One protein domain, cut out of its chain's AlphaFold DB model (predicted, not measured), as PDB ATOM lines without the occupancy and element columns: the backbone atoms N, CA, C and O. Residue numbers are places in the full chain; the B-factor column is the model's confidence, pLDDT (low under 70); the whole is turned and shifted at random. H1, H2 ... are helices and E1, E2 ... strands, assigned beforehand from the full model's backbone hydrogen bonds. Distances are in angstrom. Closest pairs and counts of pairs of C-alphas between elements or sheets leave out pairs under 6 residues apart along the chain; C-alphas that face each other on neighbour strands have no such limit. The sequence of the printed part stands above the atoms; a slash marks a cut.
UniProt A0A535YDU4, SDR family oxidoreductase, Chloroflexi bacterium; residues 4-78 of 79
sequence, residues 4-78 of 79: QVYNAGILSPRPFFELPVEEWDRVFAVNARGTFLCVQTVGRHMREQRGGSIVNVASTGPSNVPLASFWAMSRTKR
ATOM      1  N   GLN A   4      24.197  35.479 -43.181       53.75
ATOM      2  CA  GLN A   4      24.839  36.200 -42.070       53.75
ATOM      3  C   GLN A   4      25.390  35.184 -41.066       53.75
ATOM      4  O   GLN A   4      24.640  34.345 -40.561       53.75
ATOM      5  N   VAL A   5      26.684  35.300 -40.755       57.00
ATOM      6  CA  VAL A   5      27.349  34.555 -39.679       57.00
ATOM      7  C   VAL A   5      27.605  35.506 -38.514       57.00
ATOM      8  O   VAL A   5      28.199  36.568 -38.709       57.00
ATOM      9  N   TYR A   6      27.160  35.137 -37.313       60.69
ATOM     10  CA  TYR A   6      27.471  35.871 -36.084       60.69
ATOM     11  C   TYR A   6      28.535  35.120 -35.270       60.69
ATOM     12  O   TYR A   6      28.340  33.950 -34.945       60.69
ATOM     13  N   ASN A   7      29.652  35.791 -34.957       60.91
ATOM     14  CA  ASN A   7      30.805  35.218 -34.235       60.91
ATOM     15  C   ASN A   7      31.369  36.146 -33.132       60.91
ATOM     16  O   ASN A   7      32.434  35.886 -32.581       60.91
ATOM     17  N   ALA A   8      30.705  37.260 -32.802       59.59
ATOM     18  CA  ALA A   8      31.185  38.143 -31.738       59.59
ATOM     19  C   ALA A   8      30.793  37.569 -30.365       59.59
ATOM     20  O   ALA A   8      29.650  37.718 -29.934       59.59
ATOM     21  N   GLY A   9      31.740  36.900 -29.703       64.50
ATOM     22  CA  GLY A   9      31.578  36.326 -28.369       64.50
ATOM     23  C   GLY A   9      32.720  36.727 -27.436       64.50
ATOM     24  O   GLY A   9      33.885  36.660 -27.824       64.50
ATOM     25  N   ILE A  10      32.394  37.131 -26.210       75.56
ATOM     26  CA  ILE A  10      33.360  37.326 -25.121       75.56
ATOM     27  C   ILE A  10      33.074  36.356 -23.971       75.56
ATOM     28  O   ILE A  10      31.932  35.960 -23.748       75.56
ATOM     29  N   LEU A  11      34.119  35.978 -23.239       75.00
ATOM     30  CA  LEU A  11      34.063  35.089 -22.079       75.00
ATOM     31  C   LEU A  11      34.587  35.851 -20.854       75.00
ATOM     32  O   LEU A  11      35.562  36.591 -20.975       75.00
ATOM     33  N   SER A  12      33.989  35.621 -19.683       76.25
ATOM     34  CA  SER A  12      34.650  35.938 -18.415       76.25
ATOM     35  C   SER A  12      35.514  34.755 -17.960       76.25
ATOM     36  O   SER A  12      34.997  33.640 -17.857       76.25
ATOM     37  N   PRO A  13      36.806  34.961 -17.657       75.19
ATOM     38  CA  PRO A  13      37.661  33.912 -17.110       75.19
ATOM     39  C   PRO A  13      37.475  33.707 -15.596       75.19
ATOM     40  O   PRO A  13      38.157  32.861 -15.020       75.19
ATOM     41  N   ARG A  14      36.619  34.495 -14.925       76.56
ATOM     42  CA  ARG A  14      36.488  34.458 -13.463       76.56
ATOM     43  C   ARG A  14      35.665  33.258 -12.979       76.56
ATOM     44  O   ARG A  14      34.698  32.873 -13.641       76.56
ATOM     45  N   PRO A  15      35.995  32.688 -11.802       80.00
ATOM     46  CA  PRO A  15      35.125  31.735 -11.119       80.00
ATOM     47  C   PRO A  15      33.745  32.337 -10.835       80.00
ATOM     48  O   PRO A  15      33.624  33.530 -10.567       80.00
ATOM     49  N   PHE A  16      32.703  31.502 -10.828       75.88
ATOM     50  CA  PHE A  16      31.311  31.953 -10.699       75.88
ATOM     51  C   PHE A  16      31.054  32.828  -9.460       75.88
ATOM     52  O   PHE A  16      30.405  33.862  -9.564       75.88
ATOM     53  N   PHE A  17      31.596  32.451  -8.300       85.31
ATOM     54  CA  PHE A  17      31.400  33.197  -7.051       85.31
ATOM     55  C   PHE A  17      32.193  34.510  -6.970       85.31
ATOM     56  O   PHE A  17      31.929  35.324  -6.092       85.31
ATOM     57  N   GLU A  18      33.141  34.727  -7.881       87.00
ATOM     58  CA  GLU A  18      33.965  35.938  -7.965       87.00
ATOM     59  C   GLU A  18      33.583  36.809  -9.169       87.00
ATOM     60  O   GLU A  18      34.252  37.803  -9.456       87.00
ATOM     61  N   LEU A  19      32.532  36.432  -9.904       83.38
ATOM     62  CA  LEU A  19      32.072  37.140 -11.087       83.38
ATOM     63  C   LEU A  19      31.224  38.355 -10.680       83.38
ATOM     64  O   LEU A  19      30.117  38.173 -10.171       83.38
ATOM     65  N   PRO A  20      31.679  39.596 -10.932       92.06
ATOM     66  CA  PRO A  20      30.850  40.766 -10.695       92.06
ATOM     67  C   PRO A  20      29.699  40.811 -11.692       92.06
ATOM     68  O   PRO A  20      29.842  40.416 -12.856       92.06
ATOM     69  N   VAL A  21      28.575  41.360 -11.243       92.31
ATOM     70  CA  VAL A  21      27.364  41.505 -12.057       92.31
ATOM     71  C   VAL A  21      27.642  42.339 -13.308       92.31
ATOM     72  O   VAL A  21      27.162  42.012 -14.384       92.31
ATOM     73  N   GLU A  22      28.503  43.349 -13.220       92.38
ATOM     74  CA  GLU A  22      28.848  44.223 -14.344       92.38
ATOM     75  C   GLU A  22      29.580  43.465 -15.462       92.38
ATOM     76  O   GLU A  22      29.426  43.765 -16.649       92.38
ATOM     77  N   GLU A  23      30.389  42.468 -15.099       85.00
ATOM     78  CA  GLU A  23      31.092  41.629 -16.066       85.00
ATOM     79  C   GLU A  23      30.151  40.605 -16.699       85.00
ATOM     80  O   GLU A  23      30.190  40.408 -17.917       85.00
ATOM     81  N   TRP A  24      29.259  40.019 -15.898       85.19
ATOM     82  CA  TRP A  24      28.153  39.201 -16.392       85.19
ATOM     83  C   TRP A  24      27.296  39.970 -17.406       85.19
ATOM     84  O   TRP A  24      27.108  39.520 -18.540       85.19
ATOM     85  N   ASP A  25      26.856  41.172 -17.045       90.31
ATOM     86  CA  ASP A  25      26.037  42.030 -17.894       90.31
ATOM     87  C   ASP A  25      26.760  42.393 -19.187       90.31
ATOM     88  O   ASP A  25      26.157  42.387 -20.260       90.31
ATOM     89  N   ARG A  26      28.071  42.649 -19.127       86.62
ATOM     90  CA  ARG A  26      28.884  42.910 -20.318       86.62
ATOM     91  C   ARG A  26      28.926  41.703 -21.256       86.62
ATOM     92  O   ARG A  26      28.758  41.877 -22.465       86.62
ATOM     93  N   VAL A  27      29.131  40.498 -20.720       85.06
ATOM     94  CA  VAL A  27      29.118  39.252 -21.505       85.06
ATOM     95  C   VAL A  27      27.763  39.073 -22.192       85.06
ATOM     96  O   VAL A  27      27.713  38.833 -23.399       85.06
ATOM     97  N   PHE A  28      26.657  39.277 -21.476       84.31
ATOM     98  CA  PHE A  28      25.312  39.164 -22.046       84.31
ATOM     99  C   PHE A  28      24.971  40.286 -23.029       84.31
ATOM    100  O   PHE A  28      24.309  40.041 -24.043       84.31
ATOM    101  N   ALA A  29      25.444  41.505 -22.782       87.31
ATOM    102  CA  ALA A  29      25.259  42.630 -23.688       87.31
ATOM    103  C   ALA A  29      25.890  42.353 -25.062       87.31
ATOM    104  O   ALA A  29      25.283  42.664 -26.088       87.31
ATOM    105  N   VAL A  30      27.069  41.727 -25.097       82.00
ATOM    106  CA  VAL A  30      27.751  41.376 -26.351       82.00
ATOM    107  C   VAL A  30      27.160  40.108 -26.970       82.00
ATOM    108  O   VAL A  30      26.720  40.133 -28.122       82.00
ATOM    109  N   ASN A  31      27.103  39.017 -26.205       81.75
ATOM    110  CA  ASN A  31      26.819  37.687 -26.746       81.75
ATOM    111  C   ASN A  31      25.329  37.465 -27.022       81.75
ATOM    112  O   ASN A  31      24.974  36.795 -27.988       81.75
ATOM    113  N   ALA A  32      24.441  38.008 -26.185       81.31
ATOM    114  CA  ALA A  32      23.000  37.793 -26.309       81.31
ATOM    115  C   ALA A  32      22.304  39.008 -26.930       81.31
ATOM    116  O   ALA A  32      21.660  38.895 -27.975       81.31
ATOM    117  N   ARG A  33      22.457  40.189 -26.317       85.81
ATOM    118  CA  ARG A  33      21.766  41.403 -26.776       85.81
ATOM    119  C   ARG A  33      22.266  41.855 -28.147       85.81
ATOM    120  O   ARG A  33      21.439  42.170 -29.000       85.81
ATOM    121  N   GLY A  34      23.580  41.840 -28.378       82.06
ATOM    122  CA  GLY A  34      24.172  42.133 -29.687       82.06
ATOM    123  C   GLY A  34      23.607  41.228 -30.785       82.06
ATOM    124  O   GLY A  34      23.058  41.718 -31.774       82.06
ATOM    125  N   THR A  35      23.618  39.914 -30.548       81.38
ATOM    126  CA  THR A  35      23.062  38.910 -31.468       81.38
ATOM    127  C   THR A  35      21.590  39.169 -31.769       81.38
ATOM    128  O   THR A  35      21.195  39.203 -32.934       81.38
ATOM    129  N   PHE A  36      20.768  39.411 -30.743       82.75
ATOM    130  CA  PHE A  36      19.344  39.704 -30.912       82.75
ATOM    131  C   PHE A  36      19.102  40.921 -31.817       82.75
ATOM    132  O   PHE A  36      18.294  40.847 -32.745       82.75
ATOM    133  N   LEU A  37      19.820  42.024 -31.589       86.81
ATOM    134  CA  LEU A  37      19.672  43.255 -32.374       86.81
ATOM    135  C   LEU A  37      20.103  43.061 -33.836       86.81
ATOM    136  O   LEU A  37      19.414  43.520 -34.756       86.81
ATOM    137  N   CYS A  38      21.202  42.341 -34.066       82.00
ATOM    138  CA  CYS A  38      21.657  42.002 -35.412       82.00
ATOM    139  C   CYS A  38      20.636  41.120 -36.139       82.00
ATOM    140  O   CYS A  38      20.214  41.458 -37.246       82.00
ATOM    141  N   VAL A  39      20.161  40.048 -35.499       83.69
ATOM    142  CA  VAL A  39      19.143  39.147 -36.061       83.69
ATOM    143  C   VAL A  39      17.840  39.888 -36.358       83.69
ATOM    144  O   VAL A  39      17.235  39.657 -37.403       83.69
ATOM    145  N   GLN A  40      17.408  40.811 -35.496       86.50
ATOM    146  CA  GLN A  40      16.201  41.609 -35.732       86.50
ATOM    147  C   GLN A  40      16.338  42.509 -36.969       86.50
ATOM    148  O   GLN A  40      15.373  42.708 -37.711       86.50
ATOM    149  N   THR A  41      17.523  43.075 -37.186       88.25
ATOM    150  CA  THR A  41      17.798  43.967 -38.320       88.25
ATOM    151  C   THR A  41      17.883  43.177 -39.622       88.25
ATOM    152  O   THR A  41      17.166  43.472 -40.577       88.25
ATOM    153  N   VAL A  42      18.677  42.106 -39.636       84.75
ATOM    154  CA  VAL A  42      18.835  41.227 -40.801       84.75
ATOM    155  C   VAL A  42      17.511  40.534 -41.136       84.75
ATOM    156  O   VAL A  42      17.088  40.524 -42.289       84.75
ATOM    157  N   GLY A  43      16.788  40.047 -40.127       84.38
ATOM    158  CA  GLY A  43      15.487  39.405 -40.296       84.38
ATOM    159  C   GLY A  43      14.416  40.326 -40.888       84.38
ATOM    160  O   GLY A  43      13.567  39.852 -41.643       84.38
ATOM    161  N   ARG A  44      14.464  41.640 -40.609       87.31
ATOM    162  CA  ARG A  44      13.600  42.626 -41.284       87.31
ATOM    163  C   ARG A  44      13.886  42.675 -42.784       87.31
ATOM    164  O   ARG A  44      12.956  42.545 -43.574       87.31
ATOM    165  N   HIS A  45      15.155  42.752 -43.164       85.38
ATOM    166  CA  HIS A  45      15.560  42.795 -44.567       85.38
ATOM    167  C   HIS A  45      15.242  41.492 -45.321       85.38
ATOM    168  O   HIS A  45      14.695  41.511 -46.420       85.38
ATOM    169  N   MET A  46      15.493  40.335 -44.702       84.94
ATOM    170  CA  MET A  46      15.155  39.029 -45.284       84.94
ATOM    171  C   MET A  46      13.648  38.839 -45.453       84.94
ATOM    172  O   MET A  46      13.199  38.180 -46.390       84.94
ATOM    173  N   ARG A  47      12.838  39.409 -44.547       85.25
ATOM    174  CA  ARG A  47      11.378  39.388 -44.676       85.25
ATOM    175  C   ARG A  47      10.929  40.127 -45.936       85.25
ATOM    176  O   ARG A  47      10.041  39.618 -46.613       85.25
ATOM    177  N   GLU A  48      11.515  41.287 -46.226       87.81
ATOM    178  CA  GLU A  48      11.231  42.070 -47.438       87.81
ATOM    179  C   GLU A  48      11.681  41.328 -48.703       87.81
ATOM    180  O   GLU A  48      10.945  41.285 -49.684       87.81
ATOM    181  N   GLN A  49      12.841  40.671 -48.646       84.50
ATOM    182  CA  GLN A  49      13.421  39.907 -49.758       84.50
ATOM    183  C   GLN A  49      12.814  38.512 -49.956       84.50
ATOM    184  O   GLN A  49      13.173  37.833 -50.911       84.50
ATOM    185  N   ARG A  50      11.920  38.073 -49.058       85.38
ATOM    186  CA  ARG A  50      11.334  36.719 -49.024       85.38
ATOM    187  C   ARG A  50      12.365  35.579 -49.038       85.38
ATOM    188  O   ARG A  50      12.054  34.454 -49.393       85.38
ATOM    189  N   GLY A  51      13.584  35.827 -48.569       80.56
ATOM    190  CA  GLY A  51      14.630  34.814 -48.632       80.56
ATOM    191  C   GLY A  51      15.857  35.116 -47.786       80.56
ATOM    192  O   GLY A  51      16.131  36.261 -47.425       80.56
ATOM    193  N   GLY A  52      16.583  34.043 -47.469       81.44
ATOM    194  CA  GLY A  52      17.919  34.061 -46.873       81.44
ATOM    195  C   GLY A  52      18.079  33.088 -45.700       81.44
ATOM    196  O   GLY A  52      17.114  32.471 -45.230       81.44
ATOM    197  N   SER A  53      19.308  33.002 -45.178       78.31
ATOM    198  CA  SER A  53      19.638  32.204 -43.988       78.31
ATOM    199  C   SER A  53      20.406  33.005 -42.927       78.31
ATOM    200  O   SER A  53      21.319  33.766 -43.251       78.31
ATOM    201  N   ILE A  54      20.068  32.799 -41.650       75.19
ATOM    202  CA  ILE A  54      20.851  33.290 -40.502       75.19
ATOM    203  C   ILE A  54      21.477  32.096 -39.786       75.19
ATOM    204  O   ILE A  54      20.767  31.156 -39.413       75.19
ATOM    205  N   VAL A  55      22.791  32.164 -39.558       71.75
ATOM    206  CA  VAL A  55      23.557  31.167 -38.803       71.75
ATOM    207  C   VAL A  55      24.202  31.841 -37.593       71.75
ATOM    208  O   VAL A  55      25.066  32.706 -37.737       71.75
ATOM    209  N   ASN A  56      23.793  31.427 -36.393       68.31
ATOM    210  CA  ASN A  56      24.457  31.812 -35.150       68.31
ATOM    211  C   ASN A  56      25.385  30.686 -34.694       68.31
ATOM    212  O   ASN A  56      24.960  29.532 -34.613       68.31
ATOM    213  N   VAL A  57      26.639  31.027 -34.395       66.25
ATOM    214  CA  VAL A  57      27.611  30.076 -33.852       66.25
ATOM    215  C   VAL A  57      27.408  29.974 -32.344       66.25
ATOM    216  O   VAL A  57      27.613  30.938 -31.609       66.25
ATOM    217  N   ALA A  58      26.994  28.791 -31.903       62.34
ATOM    218  CA  ALA A  58      26.892  28.423 -30.500       62.34
ATOM    219  C   ALA A  58      28.194  27.775 -30.027       62.34
ATOM    220  O   ALA A  58      28.836  27.046 -30.784       62.34
ATOM    221  N   SER A  59      28.550  27.977 -28.761       58.41
ATOM    222  CA  SER A  59      29.620  27.223 -28.110       58.41
ATOM    223  C   SER A  59      29.043  26.427 -26.944       58.41
ATOM    224  O   SER A  59      28.389  26.988 -26.061       58.41
ATOM    225  N   THR A  60      29.285  25.118 -26.958       52.25
ATOM    226  CA  THR A  60      29.328  24.281 -25.760       52.25
ATOM    227  C   THR A  60      30.762  24.365 -25.257       52.25
ATOM    228  O   THR A  60      31.644  23.711 -25.816       52.25
ATOM    229  N   GLY A  61      31.054  25.234 -24.296       53.12
ATOM    230  CA  GLY A  61      32.406  25.241 -23.746       53.12
ATOM    231  C   GLY A  61      32.650  24.001 -22.898       53.12
ATOM    232  O   GLY A  61      31.737  23.204 -22.664       53.12
ATOM    233  N   PRO A  62      33.908  23.782 -22.499       44.34
ATOM    234  CA  PRO A  62      34.277  22.541 -21.854       44.34
ATOM    235  C   PRO A  62      33.487  22.368 -20.553       44.34
ATOM    236  O   PRO A  62      33.203  23.330 -19.846       44.34
ATOM    237  N   SER A  63      33.109  21.132 -20.235       51.84
ATOM    238  CA  SER A  63      32.223  20.770 -19.115       51.84
ATOM    239  C   SER A  63      32.713  21.239 -17.733       51.84
ATOM    240  O   SER A  63      32.019  21.064 -16.738       51.84
ATOM    241  N   ASN A  64      33.927  21.793 -17.668       50.94
ATOM    242  CA  ASN A  64      34.605  22.321 -16.492       50.94
ATOM    243  C   ASN A  64      34.619  23.863 -16.404       50.94
ATOM    244  O   ASN A  64      35.108  24.382 -15.403       50.94
ATOM    245  N   VAL A  65      34.105  24.602 -17.397       52.72
ATOM    246  CA  VAL A  65      33.862  26.051 -17.281       52.72
ATOM    247  C   VAL A  65      32.378  26.287 -16.992       52.72
ATOM    248  O   VAL A  65      31.543  25.989 -17.845       52.72
ATOM    249  N   PRO A  66      32.019  26.848 -15.822       45.19
ATOM    250  CA  PRO A  66      30.632  26.920 -15.358       45.19
ATOM    251  C   PRO A  66      29.628  27.672 -16.253       45.19
ATOM    252  O   PRO A  66      28.447  27.678 -15.927       45.19
ATOM    253  N   LEU A  67      30.047  28.326 -17.348       49.00
ATOM    254  CA  LEU A  67      29.218  29.303 -18.071       49.00
ATOM    255  C   LEU A  67      29.162  29.163 -19.598       49.00
ATOM    256  O   LEU A  67      28.658  30.059 -20.271       49.00
ATOM    257  N   ALA A  68      29.639  28.071 -20.185       42.62
ATOM    258  CA  ALA A  68      29.718  27.982 -21.640       42.62
ATOM    259  C   ALA A  68      28.578  27.162 -22.260       42.62
ATOM    260  O   ALA A  68      28.787  26.093 -22.825       42.62
ATOM    261  N   SER A  69      27.364  27.696 -22.174       38.53
ATOM    262  CA  SER A  69      26.208  27.191 -22.917       38.53
ATOM    263  C   SER A  69      25.499  28.370 -23.558       38.53
ATOM    264  O   SER A  69      24.663  29.005 -22.920       38.53
ATOM    265  N   PHE A  70      25.818  28.684 -24.813       44.09
ATOM    266  CA  PHE A  70      25.101  29.739 -25.530       44.09
ATOM    267  C   PHE A  70      24.546  29.240 -26.861       44.09
ATOM    268  O   PHE A  70      25.269  29.089 -27.835       44.09
ATOM    269  N   TRP A  71      23.238  28.965 -26.806       42.44
ATOM    270  CA  TRP A  71      22.186  28.949 -27.829       42.44
ATOM    271  C   TRP A  71      22.580  28.806 -29.306       42.44
ATOM    272  O   TRP A  71      23.143  29.713 -29.913       42.44
ATOM    273  N   ALA A  72      22.110  27.718 -29.923       40.84
ATOM    274  CA  ALA A  72      22.075  27.547 -31.373       40.84
ATOM    275  C   ALA A  72      20.685  27.916 -31.915       40.84
ATOM    276  O   ALA A  72      19.677  27.355 -31.487       40.84
ATOM    277  N   MET A  73      20.629  28.842 -32.875       44.97
ATOM    278  CA  MET A  73      19.413  29.148 -33.630       44.97
ATOM    279  C   MET A  73      19.762  29.242 -35.111       44.97
ATOM    280  O   MET A  73      20.472  30.162 -35.526       44.97
ATOM    281  N   SER A  74      19.241  28.308 -35.902       47.41
ATOM    282  CA  SER A  74      19.207  28.395 -37.358       47.41
ATOM    283  C   SER A  74      17.778  28.722 -37.785       47.41
ATOM    284  O   SER A  74      16.811  28.101 -37.340       47.41
ATOM    285  N   ARG A  75      17.619  29.747 -38.625       54.53
ATOM    286  CA  ARG A  75      16.330  30.039 -39.254       54.53
ATOM    287  C   ARG A  75      16.556  30.287 -40.731       54.53
ATOM    288  O   ARG A  75      17.178  31.273 -41.122       54.53
ATOM    289  N   THR A  76      16.019  29.377 -41.524       53.75
ATOM    290  CA  THR A  76      16.014  29.464 -42.978       53.75
ATOM    291  C   THR A  76      14.595  29.795 -43.406       53.75
ATOM    292  O   THR A  76      13.657  29.101 -43.014       53.75
ATOM    293  N   LYS A  77      14.424  30.862 -44.191       53.75
ATOM    294  CA  LYS A  77      13.165  31.128 -44.887       53.75
ATOM    295  C   LYS A  77      13.384  30.753 -46.351       53.75
ATOM    296  O   LYS A  77      14.102  31.453 -47.059       53.75
ATOM    297  N   ARG A  78      12.861  29.589 -46.740       49.38
ATOM    298  CA  ARG A  78      12.717  29.175 -48.138       49.38
ATOM    299  C   ARG A  78      11.248  29.363 -48.498       49.38
ATOM    300  O   ARG A  78      10.398  28.901 -47.735       49.38
TER     301      ARG A  78
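This is residues 4 to 78 of the 79 residues of the protein "SDR family oxidoreductase" of Chloroflexi bacterium (UniProt A0A535YDU4). One long helix, H1, runs along one face of a small sheet of three short strands, E1, E2 and E3; the other face is bare. The sheet covers the later part of H1, and the long unnamed stretches 7 to 20 and 57 to 73 extend from it toward the helix's first residues. The printed part has 75 residues, with one named helix and three named strands in the order E1, H1, E2, E3; the sheet's order is E1, E2, E3, mixed, and the class is mixed, helices and strands. The whole is loose, with a radius of gyration of the C-alphas of 14.8 A, and flat, spanning 47 by 24 by 12 A.

E1, residues 4 to 6, is an edge strand, parallel to E2, residues 52 to 56, at 9 degrees; N 55 and O 4 are 3.0 A apart, within hydrogen-bond range. H1, residues 21 to 49, is on the sheet at a height over the sheet of 10.1 A, over E1 and E2 and along the strands, at 4 degrees to E2 on the local plane. The closest C-alphas of H1 and E2 are those of Met 46 and Gly 52, 5.9 A apart; those of E1 and H1 are Tyr 6 and Thr 35, 7.1 A. E1, H1 and E2 form a strand-helix-strand unit, two parallel neighbour strands with a helix between, its crossover right-handed. The hairpin of E2 and E3, residues 74 to 77, is antiparallel at 174 degrees, with N 54 and O 75 at 3.3 A. In H1, 22 of 25 O i to N i+4 pairs are within hydrogen-bond range.

E1 begins at C-alpha 4 (24.839, 36.200, -42.070) and is 6.5 A long. H1, 40.2 A, begins at C-alpha 21 (27.364, 41.505, -12.057) and has a kink of 32 degrees near residue 28. E2 is 13.6 A long; E3, 10.0 A, ends at C-alpha 77 (13.165, 31.128, -44.887).

The C-alphas farthest apart, of Glu 18 and Arg 50, are 46.9 A apart. The printed part has no cut; the links E1 to H1 and E2 to E3 are long. Residues 4 to 9 and 56 to 78 have pLDDT under 70.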